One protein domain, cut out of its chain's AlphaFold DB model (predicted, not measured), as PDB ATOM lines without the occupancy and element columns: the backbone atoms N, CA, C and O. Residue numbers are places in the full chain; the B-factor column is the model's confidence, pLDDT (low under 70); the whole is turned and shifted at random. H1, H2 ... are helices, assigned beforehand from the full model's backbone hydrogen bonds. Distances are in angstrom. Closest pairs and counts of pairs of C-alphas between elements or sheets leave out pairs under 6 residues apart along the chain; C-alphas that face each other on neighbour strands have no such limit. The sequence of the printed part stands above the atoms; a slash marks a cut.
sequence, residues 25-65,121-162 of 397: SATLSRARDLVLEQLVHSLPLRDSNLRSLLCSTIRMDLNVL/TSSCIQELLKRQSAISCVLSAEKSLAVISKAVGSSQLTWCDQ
ATOM      1  N   SER A  25       9.362  31.134  12.623       74.38
ATOM      2  CA  SER A  25       9.976  32.344  12.051       74.38
ATOM      3  C   SER A  25      11.276  32.734  12.777       74.38
ATOM      4  O   SER A  25      12.270  33.087  12.143       74.38
ATOM      5  N   ALA A  26      11.322  32.562  14.103       73.69
ATOM      6  CA  ALA A  26      12.524  32.803  14.901       73.69
ATOM      7  C   ALA A  26      13.669  31.834  14.545       73.69
ATOM      8  O   ALA A  26      14.821  32.251  14.415       73.69
ATOM      9  N   THR A  27      13.358  30.551  14.332       79.12
ATOM     10  CA  THR A  27      14.340  29.536  13.917       79.12
ATOM     11  C   THR A  27      14.902  29.842  12.530       79.12
ATOM     12  O   THR A  27      16.114  29.777  12.336       79.12
ATOM     13  N   LEU A  28      14.044  30.221  11.577       77.88
ATOM     14  CA  LEU A  28      14.463  30.584  10.220       77.88
ATOM     15  C   LEU A  28      15.303  31.868  10.198       77.88
ATOM     16  O   LEU A  28      16.310  31.923   9.494       77.88
ATOM     17  N   SER A  29      14.949  32.867  11.011       75.12
ATOM     18  CA  SER A  29      15.762  34.078  11.176       75.12
ATOM     19  C   SER A  29      17.147  33.750  11.733       75.12
ATOM     20  O   SER A  29      18.148  34.231  11.208       75.12
ATOM     21  N   ARG A  30      17.228  32.883  12.751       77.88
ATOM     22  CA  ARG A  30      18.513  32.455  13.324       77.88
ATOM     23  C   ARG A  30      19.349  31.661  12.319       77.88
ATOM     24  O   ARG A  30      20.551  31.877  12.230       77.88
ATOM     25  N   ALA A  31      18.721  30.780  11.541       80.81
ATOM     26  CA  ALA A  31      19.397  30.035  10.479       80.81
ATOM     27  C   ALA A  31      19.958  30.970   9.397       80.81
ATOM     28  O   ALA A  31      21.093  30.788   8.964       80.81
ATOM     29  N   ARG A  32      19.200  32.000   8.998       80.81
ATOM     30  CA  ARG A  32      19.676  33.035   8.070       80.81
ATOM     31  C   ARG A  32      20.921  33.734   8.609       80.81
ATOM     32  O   ARG A  32      21.886  33.875   7.866       80.81
ATOM     33  N   ASP A  33      20.906  34.155   9.872       80.50
ATOM     34  CA  ASP A  33      22.038  34.871  10.467       80.50
ATOM     35  C   ASP A  33      23.299  33.985  10.512       80.50
ATOM     36  O   ASP A  33      24.375  34.451  10.152       80.50
ATOM     37  N   LEU A  34      23.153  32.690  10.824       82.94
ATOM     38  CA  LEU A  34      24.253  31.713  10.772       82.94
ATOM     39  C   LEU A  34      24.792  31.497   9.350       82.94
ATOM     40  O   LEU A  34      25.998  31.380   9.150       82.94
ATOM     41  N   VAL A  35      23.914  31.443   8.343       85.38
ATOM     42  CA  VAL A  35      24.339  31.329   6.939       85.38
ATOM     43  C   VAL A  35      25.089  32.585   6.501       85.38
ATOM     44  O   VAL A  35      26.105  32.474   5.819       85.38
ATOM     45  N   LEU A  36      24.622  33.773   6.896       84.12
ATOM     46  CA  LEU A  36      25.307  35.031   6.603       84.12
ATOM     47  C   LEU A  36      26.685  35.080   7.261       84.12
ATOM     48  O   LEU A  36      27.656  35.379   6.574       84.12
ATOM     49  N   GLU A  37      26.776  34.729   8.542       85.31
ATOM     50  CA  GLU A  37      28.043  34.590   9.264       85.31
ATOM     51  C   GLU A  37      28.987  33.640   8.516       85.31
ATOM     52  O   GLU A  37      30.102  34.017   8.147       85.31
ATOM     53  N   GLN A  38      28.510  32.445   8.163       84.25
ATOM     54  CA  GLN A  38      29.316  31.466   7.445       84.25
ATOM     55  C   GLN A  38      29.783  31.982   6.079       84.25
ATOM     56  O   GLN A  38      30.948  31.811   5.730       84.25
ATOM     57  N   LEU A  39      28.916  32.622   5.290       84.00
ATOM     58  CA  LEU A  39      29.283  33.180   3.983       84.00
ATOM     59  C   LEU A  39      30.301  34.316   4.125       84.00
ATOM     60  O   LEU A  39      31.257  34.379   3.348       84.00
ATOM     61  N   VAL A  40      30.121  35.178   5.131       85.50
ATOM     62  CA  VAL A  40      31.055  36.261   5.442       85.50
ATOM     63  C   VAL A  40      32.406  35.710   5.861       85.50
ATOM     64  O   VAL A  40      33.391  36.319   5.479       85.50
ATOM     65  N   HIS A  41      32.509  34.591   6.577       82.19
ATOM     66  CA  HIS A  41      33.809  34.088   7.055       82.19
ATOM     67  C   HIS A  41      34.478  33.072   6.119       82.19
ATOM     68  O   HIS A  41      35.703  32.982   6.094       82.19
ATOM     69  N   SER A  42      33.715  32.349   5.298       74.50
ATOM     70  CA  SER A  42      34.247  31.277   4.436       74.50
ATOM     71  C   SER A  42      34.605  31.714   3.014       74.50
ATOM     72  O   SER A  42      35.480  31.113   2.389       74.50
ATOM     73  N   LEU A  43      33.958  32.751   2.473       69.94
ATOM     74  CA  LEU A  43      34.181  33.150   1.084       69.94
ATOM     75  C   LEU A  43      35.360  34.119   0.949       69.94
ATOM     76  O   LEU A  43      35.534  35.016   1.774       69.94
ATOM     77  N   PRO A  44      36.144  34.060  -0.136       72.12
ATOM     78  CA  PRO A  44      36.945  35.205  -0.536       72.12
ATOM     79  C   PRO A  44      35.981  36.328  -0.951       72.12
ATOM     80  O   PRO A  44      35.326  36.243  -1.994       72.12
ATOM     81  N   LEU A  45      35.865  37.371  -0.123       76.62
ATOM     82  CA  LEU A  45      35.030  38.551  -0.383       76.62
ATOM     83  C   LEU A  45      35.682  39.443  -1.445       76.62
ATOM     84  O   LEU A  45      36.094  40.565  -1.177       76.62
ATOM     85  N   ARG A  46      35.795  38.925  -2.669       82.19
ATOM     86  CA  ARG A  46      36.041  39.753  -3.853       82.19
ATOM     87  C   ARG A  46      34.864  40.707  -4.037       82.19
ATOM     88  O   ARG A  46      33.745  40.365  -3.646       82.19
ATOM     89  N   ASP A  47      35.085  41.831  -4.706       84.25
ATOM     90  CA  ASP A  47      34.066  42.869  -4.917       84.25
ATOM     91  C   ASP A  47      32.737  42.311  -5.447       84.25
ATOM     92  O   ASP A  47      31.667  42.686  -4.973       84.25
ATOM     93  N   SER A  48      32.791  41.347  -6.374       86.31
ATOM     94  CA  SER A  48      31.603  40.667  -6.907       86.31
ATOM     95  C   SER A  48      30.825  39.897  -5.838       86.31
ATOM     96  O   SER A  48      29.598  39.968  -5.793       86.31
ATOM     97  N   ASN A  49      31.530  39.175  -4.966       84.38
ATOM     98  CA  ASN A  49      30.941  38.335  -3.926       84.38
ATOM     99  C   ASN A  49      30.388  39.196  -2.794       84.38
ATOM    100  O   ASN A  49      29.273  38.954  -2.342       84.38
ATOM    101  N   LEU A  50      31.130  40.231  -2.393       87.12
ATOM    102  CA  LEU A  50      30.683  41.211  -1.408       87.12
ATOM    103  C   LEU A  50      29.427  41.938  -1.899       87.12
ATOM    104  O   LEU A  50      28.429  41.994  -1.182       87.12
ATOM    105  N   ARG A  51      29.440  42.428  -3.144       88.12
ATOM    106  CA  ARG A  51      28.277  43.078  -3.755       88.12
ATOM    107  C   ARG A  51      27.089  42.129  -3.835       88.12
ATOM    108  O   ARG A  51      25.992  42.510  -3.447       88.12
ATOM    109  N   SER A  52      27.293  40.897  -4.300       87.50
ATOM    110  CA  SER A  52      26.224  39.897  -4.394       87.50
ATOM    111  C   SER A  52      25.635  39.559  -3.024       87.50
ATOM    112  O   SER A  52      24.413  39.481  -2.889       87.50
ATOM    113  N   LEU A  53      26.484  39.393  -2.006       87.81
ATOM    114  CA  LEU A  53      26.070  39.120  -0.634       87.81
ATOM    115  C   LEU A  53      25.241  40.281  -0.079       87.81
ATOM    116  O   LEU A  53      24.097  40.072   0.312       87.81
ATOM    117  N   LEU A  54      25.767  41.507  -0.133       88.25
ATOM    118  CA  LEU A  54      25.065  42.704   0.334       88.25
ATOM    119  C   LEU A  54      23.745  42.914  -0.413       88.25
ATOM    120  O   LEU A  54      22.708  43.087   0.220       88.25
ATOM    121  N   CYS A  55      23.740  42.827  -1.747       88.19
ATOM    122  CA  CYS A  55      22.519  42.962  -2.542       88.19
ATOM    123  C   CYS A  55      21.478  41.895  -2.182       88.19
ATOM    124  O   CYS A  55      20.291  42.211  -2.087       88.19
ATOM    125  N   SER A  56      21.902  40.647  -1.970       87.19
ATOM    126  CA  SER A  56      21.001  39.559  -1.582       87.19
ATOM    127  C   SER A  56      20.416  39.799  -0.192       87.19
ATOM    128  O   SER A  56      19.207  39.666  -0.016       87.19
ATOM    129  N   THR A  57      21.237  40.221   0.770       87.81
ATOM    130  CA  THR A  57      20.802  40.528   2.138       87.81
ATOM    131  C   THR A  57      19.836  41.710   2.184       87.81
ATOM    132  O   THR A  57      18.761  41.593   2.771       87.81
ATOM    133  N   ILE A  58      20.150  42.804   1.482       88.19
ATOM    134  CA  ILE A  58      19.268  43.975   1.361       88.19
ATOM    135  C   ILE A  58      17.939  43.567   0.719       88.19
ATOM    136  O   ILE A  58      16.868  43.911   1.217       88.19
ATOM    137  N   ARG A  59      17.978  42.788  -0.370       84.44
ATOM    138  CA  ARG A  59      16.767  42.310  -1.051       84.44
ATOM    139  C   ARG A  59      15.920  41.413  -0.149       84.44
ATOM    140  O   ARG A  59      14.697  41.513  -0.186       84.44
ATOM    141  N   MET A  60      16.550  40.551   0.650       83.25
ATOM    142  CA  MET A  60      15.854  39.720   1.634       83.25
ATOM    143  C   MET A  60      15.161  40.576   2.696       83.25
ATOM    144  O   MET A  60      13.986  40.347   2.962       83.25
ATOM    145  N   ASP A  61      15.832  41.595   3.232       83.31
ATOM    146  CA  ASP A  61      15.230  42.503   4.215       83.31
ATOM    147  C   ASP A  61      14.097  43.355   3.620       83.31
ATOM    148  O   ASP A  61      13.059  43.533   4.257       83.31
ATOM    149  N   LEU A  62      14.249  43.836   2.381       82.56
ATOM    150  CA  LEU A  62      13.207  44.592   1.678       82.56
ATOM    151  C   LEU A  62      11.971  43.740   1.361       82.56
ATOM    152  O   LEU A  62      10.865  44.270   1.360       82.56
ATOM    153  N   ASN A  63      12.133  42.436   1.111       78.38
ATOM    154  CA  ASN A  63      11.011  41.520   0.877       78.38
ATOM    155  C   ASN A  63      10.167  41.261   2.137       78.38
ATOM    156  O   ASN A  63       9.026  40.823   2.008       78.38
ATOM    157  N   VAL A  64      10.720  41.490   3.336       75.25
ATOM    158  CA  VAL A  64       9.977  41.390   4.606       75.25
ATOM    159  C   VAL A  64       9.072  42.609   4.813       75.25
ATOM    160  O   VAL A  64       8.059  42.520   5.505       75.25
ATOM    161  N   LEU A  65       9.411  43.749   4.207       74.88
ATOM    162  CA  LEU A  65       8.571  44.944   4.209       74.88
ATOM    163  C   LEU A  65       7.425  44.786   3.194       74.88
ATOM    164  O   LEU A  65       7.595  44.164   2.145       74.88
ATOM    165  N   THR A 121      20.714  42.769   7.205       83.25
ATOM    166  CA  THR A 121      21.735  43.706   6.726       83.25
ATOM    167  C   THR A 121      22.638  44.186   7.853       83.25
ATOM    168  O   THR A 121      23.852  44.150   7.689       83.25
ATOM    169  N   SER A 122      22.087  44.571   9.006       80.06
ATOM    170  CA  SER A 122      22.907  44.968  10.160       80.06
ATOM    171  C   SER A 122      23.715  43.801  10.717       80.06
ATOM    172  O   SER A 122      24.896  43.982  11.000       80.06
ATOM    173  N   SER A 123      23.144  42.592  10.767       80.62
ATOM    174  CA  SER A 123      23.908  41.382  11.101       80.62
ATOM    175  C   SER A 123      25.058  41.145  10.110       80.62
ATOM    176  O   SER A 123      26.186  40.888  10.517       80.62
ATOM    177  N   CYS A 124      24.808  41.289   8.803       85.38
ATOM    178  CA  CYS A 124      25.830  41.115   7.769       85.38
ATOM    179  C   CYS A 124      26.945  42.173   7.859       85.38
ATOM    180  O   CYS A 124      28.117  41.818   7.770       85.38
ATOM    181  N   ILE A 125      26.602  43.446   8.086       84.81
ATOM    182  CA  ILE A 125      27.579  44.529   8.291       84.81
ATOM    183  C   ILE A 125      28.421  44.262   9.540       84.81
ATOM    184  O   ILE A 125      29.642  44.385   9.485       84.81
ATOM    185  N   GLN A 126      27.800  43.847  10.646       84.06
ATOM    186  CA  GLN A 126      28.520  43.528  11.877       84.06
ATOM    187  C   GLN A 126      29.537  42.397  11.662       84.06
ATOM    188  O   GLN A 126      30.682  42.515  12.097       84.06
ATOM    189  N   GLU A 127      29.161  41.329  10.958       85.75
ATOM    190  CA  GLU A 127      30.094  40.242  10.635       85.75
ATOM    191  C   GLU A 127      31.204  40.686   9.669       85.75
ATOM    192  O   GLU A 127      32.357  40.273   9.821       85.75
ATOM    193  N   LEU A 128      30.904  41.578   8.718       87.00
ATOM    194  CA  LEU A 128      31.917  42.169   7.837       87.00
ATOM    195  C   LEU A 128      32.929  43.015   8.619       87.00
ATOM    196  O   LEU A 128      34.128  42.886   8.380       87.00
ATOM    197  N   LEU A 129      32.470  43.825   9.576       85.31
ATOM    198  CA  LEU A 129      33.337  44.626  10.447       85.31
ATOM    199  C   LEU A 129      34.207  43.740  11.342       85.31
ATOM    200  O   LEU A 129      35.414  43.968  11.442       85.31
ATOM    201  N   LYS A 130      33.639  42.679  11.933       85.75
ATOM    202  CA  LYS A 130      34.413  41.681  12.692       85.75
ATOM    203  C   LYS A 130      35.498  41.044  11.829       85.75
ATOM    204  O   LYS A 130      36.659  40.988  12.237       85.75
ATOM    205  N   ARG A 131      35.147  40.610  10.614       85.88
ATOM    206  CA  ARG A 131      36.118  40.052   9.664       85.88
ATOM    207  C   ARG A 131      37.190  41.076   9.290       85.88
ATOM    208  O   ARG A 131      38.364  40.718   9.232       85.88
ATOM    209  N   GLN A 132      36.821  42.330   9.046       86.00
ATOM    210  CA  GLN A 132      37.769  43.399   8.732       86.00
ATOM    211  C   GLN A 132      38.739  43.652   9.890       86.00
ATOM    212  O   GLN A 132      39.941  43.768   9.651       86.00
ATOM    213  N   SER A 133      38.240  43.692  11.127       83.31
ATOM    214  CA  SER A 133      39.066  43.810  12.333       83.31
ATOM    215  C   SER A 133      40.074  42.659  12.425       83.31
ATOM    216  O   SER A 133      41.279  42.897  12.511       83.31
ATOM    217  N   ALA A 134      39.614  41.414  12.260       85.31
ATOM    218  CA  ALA A 134      40.489  40.242  12.241       85.31
ATOM    219  C   ALA A 134      41.550  40.315  11.124       85.31
ATOM    220  O   ALA A 134      42.729  40.066  11.377       85.31
ATOM    221  N   ILE A 135      41.166  40.712   9.905       85.12
ATOM    222  CA  ILE A 135      42.101  40.900   8.782       85.12
ATOM    223  C   ILE A 135      43.128  41.992   9.100       85.12
ATOM    224  O   ILE A 135      44.310  41.808   8.822       85.12
ATOM    225  N   SER A 136      42.707  43.108   9.696       82.56
ATOM    226  CA  SER A 136      43.604  44.198  10.095       82.56
ATOM    227  C   SER A 136      44.641  43.724  11.119       82.56
ATOM    228  O   SER A 136      45.840  43.958  10.941       82.56
ATOM    229  N   CYS A 137      44.207  42.969  12.133       84.44
ATOM    230  CA  CYS A 137      45.094  42.340  13.112       84.44
ATOM    231  C   CYS A 137      46.089  41.380  12.449       84.44
ATOM    232  O   CYS A 137      47.288  41.464  12.720       84.44
ATOM    233  N   VAL A 138      45.627  40.516  11.538       85.62
ATOM    234  CA  VAL A 138      46.499  39.597  10.786       85.62
ATOM    235  C   VAL A 138      47.512  40.371   9.944       85.62
ATOM    236  O   VAL A 138      48.693  40.050   9.980       85.62
ATOM    237  N   LEU A 139      47.100  41.423   9.233       86.31
ATOM    238  CA  LEU A 139      48.011  42.257   8.442       86.31
ATOM    239  C   LEU A 139      49.051  42.967   9.316       86.31
ATOM    240  O   LEU A 139      50.210  43.077   8.919       86.31
ATOM    241  N   SER A 140      48.657  43.444  10.499       88.38
ATOM    242  CA  SER A 140      49.580  44.024  11.479       88.38
ATOM    243  C   SER A 140      50.595  42.987  11.968       88.38
ATOM    244  O   SER A 140      51.802  43.226  11.912       88.38
ATOM    245  N   ALA A 141      50.126  41.793  12.344       86.31
ATOM    246  CA  ALA A 141      50.986  40.685  12.746       86.31
ATOM    247  C   ALA A 141      51.943  40.258  11.619       86.31
ATOM    248  O   ALA A 141      53.126  40.051  11.869       86.31
ATOM    249  N   GLU A 142      51.472  40.194  10.370       87.50
ATOM    250  CA  GLU A 142      52.300  39.876   9.203       87.50
ATOM    251  C   GLU A 142      53.385  40.934   8.950       87.50
ATOM    252  O   GLU A 142      54.513  40.577   8.607       87.50
ATOM    253  N   LYS A 143      53.081  42.224   9.145       89.00
ATOM    254  CA  LYS A 143      54.079  43.302   9.059       89.00
ATOM    255  C   LYS A 143      55.140  43.162  10.149       89.00
ATOM    256  O   LYS A 143      56.328  43.208   9.840       89.00
ATOM    257  N   SER A 144      54.726  42.951  11.397       86.62
ATOM    258  CA  SER A 144      55.646  42.735  12.519       86.62
ATOM    259  C   SER A 144      56.520  41.500  12.299       86.62
ATOM    260  O   SER A 144      57.730  41.550  12.507       86.62
ATOM    261  N   LEU A 145      55.936  40.412  11.793       88.06
ATOM    262  CA  LEU A 145      56.667  39.197  11.448       88.06
ATOM    263  C   LEU A 145      57.703  39.442  10.347       88.06
ATOM    264  O   LEU A 145      58.819  38.947  10.452       88.06
ATOM    265  N   ALA A 146      57.376  40.232   9.321       87.62
ATOM    266  CA  ALA A 146      58.329  40.586   8.270       87.62
ATOM    267  C   ALA A 146      59.532  41.372   8.822       87.62
ATOM    268  O   ALA A 146      60.664  41.142   8.398       87.62
ATOM    269  N   VAL A 147      59.308  42.256   9.801       88.94
ATOM    270  CA  VAL A 147      60.389  42.973  10.498       88.94
ATOM    271  C   VAL A 147      61.261  42.003  11.295       88.94
ATOM    272  O   VAL A 147      62.482  42.052  11.164       88.94
ATOM    273  N   ILE A 148      60.658  41.092  12.066       86.00
ATOM    274  CA  ILE A 148      61.391  40.092  12.861       86.00
ATOM    275  C   ILE A 148      62.180  39.147  11.948       86.00
ATOM    276  O   ILE A 148      63.362  38.921  12.178       86.00
ATOM    277  N   SER A 149      61.555  38.637  10.886       85.06
ATOM    278  CA  SER A 149      62.197  37.770   9.895       85.06
ATOM    279  C   SER A 149      63.395  38.464   9.246       85.06
ATOM    280  O   SER A 149      64.486  37.896   9.196       85.06
ATOM    281  N   LYS A 150      63.241  39.738   8.853       86.19
ATOM    282  CA  LYS A 150      64.352  40.541   8.336       86.19
ATOM    283  C   LYS A 150      65.448  40.739   9.382       86.19
ATOM    284  O   LYS A 150      66.618  40.638   9.029       86.19
ATOM    285  N   ALA A 151      65.101  41.015  10.637       83.88
ATOM    286  CA  ALA A 151      66.072  41.192  11.715       83.88
ATOM    287  C   ALA A 151      66.867  39.905  11.983       83.88
ATOM    288  O   ALA A 151      68.089  39.957  12.088       83.88
ATOM    289  N   VAL A 152      66.197  38.750  12.005       81.50
ATOM    290  CA  VAL A 152      66.848  37.441  12.154       81.50
ATOM    291  C   VAL A 152      67.758  37.163  10.960       81.50
ATOM    292  O   VAL A 152      68.929  36.867  11.171       81.50
ATOM    293  N   GLY A 153      67.297  37.368   9.724       74.94
ATOM    294  CA  GLY A 153      68.144  37.197   8.538       74.94
ATOM    295  C   GLY A 153      69.326  38.177   8.474       74.94
ATOM    296  O   GLY A 153      70.415  37.804   8.054       74.94
ATOM    297  N   SER A 154      69.148  39.420   8.934       67.69
ATOM    298  CA  SER A 154      70.186  40.471   8.902       67.69
ATOM    299  C   SER A 154      71.164  40.405  10.079       67.69
ATOM    300  O   SER A 154      72.227  41.027  10.023       67.69
ATOM    301  N   SER A 155      70.839  39.656  11.140       59.72
ATOM    302  CA  SER A 155      71.745  39.418  12.274       59.72
ATOM    303  C   SER A 155      73.055  38.748  11.837       59.72
ATOM    304  O   SER A 155      74.093  38.953  12.459       59.72
ATOM    305  N   GLN A 156      73.024  38.056  10.695       53.72
ATOM    306  CA  GLN A 156      74.186  37.476  10.032       53.72
ATOM    307  C   GLN A 156      75.209  38.531   9.564       53.72
ATOM    308  O   GLN A 156      76.403  38.255   9.558       53.72
ATOM    309  N   LEU A 157      74.760  39.737   9.189       46.59
ATOM    310  CA  LEU A 157      75.621  40.793   8.636       46.59
ATOM    311  C   LEU A 157      76.208  41.703   9.725       46.59
ATOM    312  O   LEU A 157      77.340  42.151   9.618       46.59
ATOM    313  N   THR A 158      75.443  41.959  10.787       45.97
ATOM    314  CA  THR A 158      75.840  42.877  11.871       45.97
ATOM    315  C   THR A 158      76.818  42.247  12.862       45.97
ATOM    316  O   THR A 158      77.626  42.960  13.448       45.97
ATOM    317  N   TRP A 159      76.796  40.921  13.027       43.00
ATOM    318  CA  TRP A 159      77.703  40.226  13.945       43.00
ATOM    319  C   TRP A 159      79.077  39.905  13.359       43.00
ATOM    320  O   TRP A 159      80.045  39.906  14.115       43.00
ATOM    321  N   CYS A 160      79.201  39.700  12.042       40.97
ATOM    322  CA  CYS A 160      80.526  39.651  11.411       40.97
ATOM    323  C   CYS A 160      81.308  40.944  11.691       40.97
ATOM    324  O   CYS A 160      82.476  40.864  12.057       40.97
ATOM    325  N   ASP A 161      80.641  42.104  11.645       40.62
ATOM    326  CA  ASP A 161      81.259  43.400  11.952       40.62
ATOM    327  C   ASP A 161      81.484  43.624  13.462       40.62
ATOM    328  O   ASP A 161      82.525  44.140  13.854       40.62
ATOM    329  N   GLN A 162      80.556  43.203  14.337       41.88
ATOM    330  CA  GLN A 162      80.665  43.415  15.796       41.88
ATOM    331  C   GLN A 162      81.529  42.383  16.535       41.88
ATOM    332  O   GLN A 162      81.966  42.637  17.656       41.88
TER     333      GLN A 162
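AT A GLANCE: This is residues 25 to 65 and 121 to 162 of the 397 residues of an uncharacterized protein of Eucalyptus grandis (UniProt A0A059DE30). One long helix, H3, packs with its first part on two shorter helices, H1 and H2, in a small up-and-down bundle, each helix running against the one before; its residues 132 to 162 stick out as a long arm. The printed part has 83 residues with three named helices, H1, H2, H3 in chain order, and no named strand: all helix. It is extended, radius of gyration of the C-alphas 21.1 A, spanning 73 by 25 by 16 A.

IN THESE COORDINATES: H3, residues 121 to 162, is 59.6 A long and ends at C-alpha 162 (80.665, 43.415, 15.796). H1, residues 25 to 42, is 25.5 A long and begins at C-alpha 25 (9.976, 32.344, 12.051). H2, residues 47 to 64, is 25.9 A long.

HOW THE PARTS SIT: H3 touches H1 with residues 123 to 131 alone, the same way at a shallow tilt of 24 degrees; the closest C-alphas, of Glu 37 and Glu 127, are 6.2 A apart. H3 touches H2 with residues 121 to 124 alone, opposite ways at a shallow tilt of 23 degrees; the closest C-alphas, of Thr 57 and Thr 121, are 5.7 A apart. H1 and H2 are near each other. Every O i to N i+4 pair is within hydrogen-bond range in H1 and H2, and 34 of 38 in H3.

THE WHOLE: Residues 66 to 120 are not printed; C-alphas 65 and 121 are 13.5 A apart across the cut. The link H1 to H2 is tight. H3 has a kink of 40 degrees near residue 156. Residues 43 and 154 to 162 are under pLDDT 70.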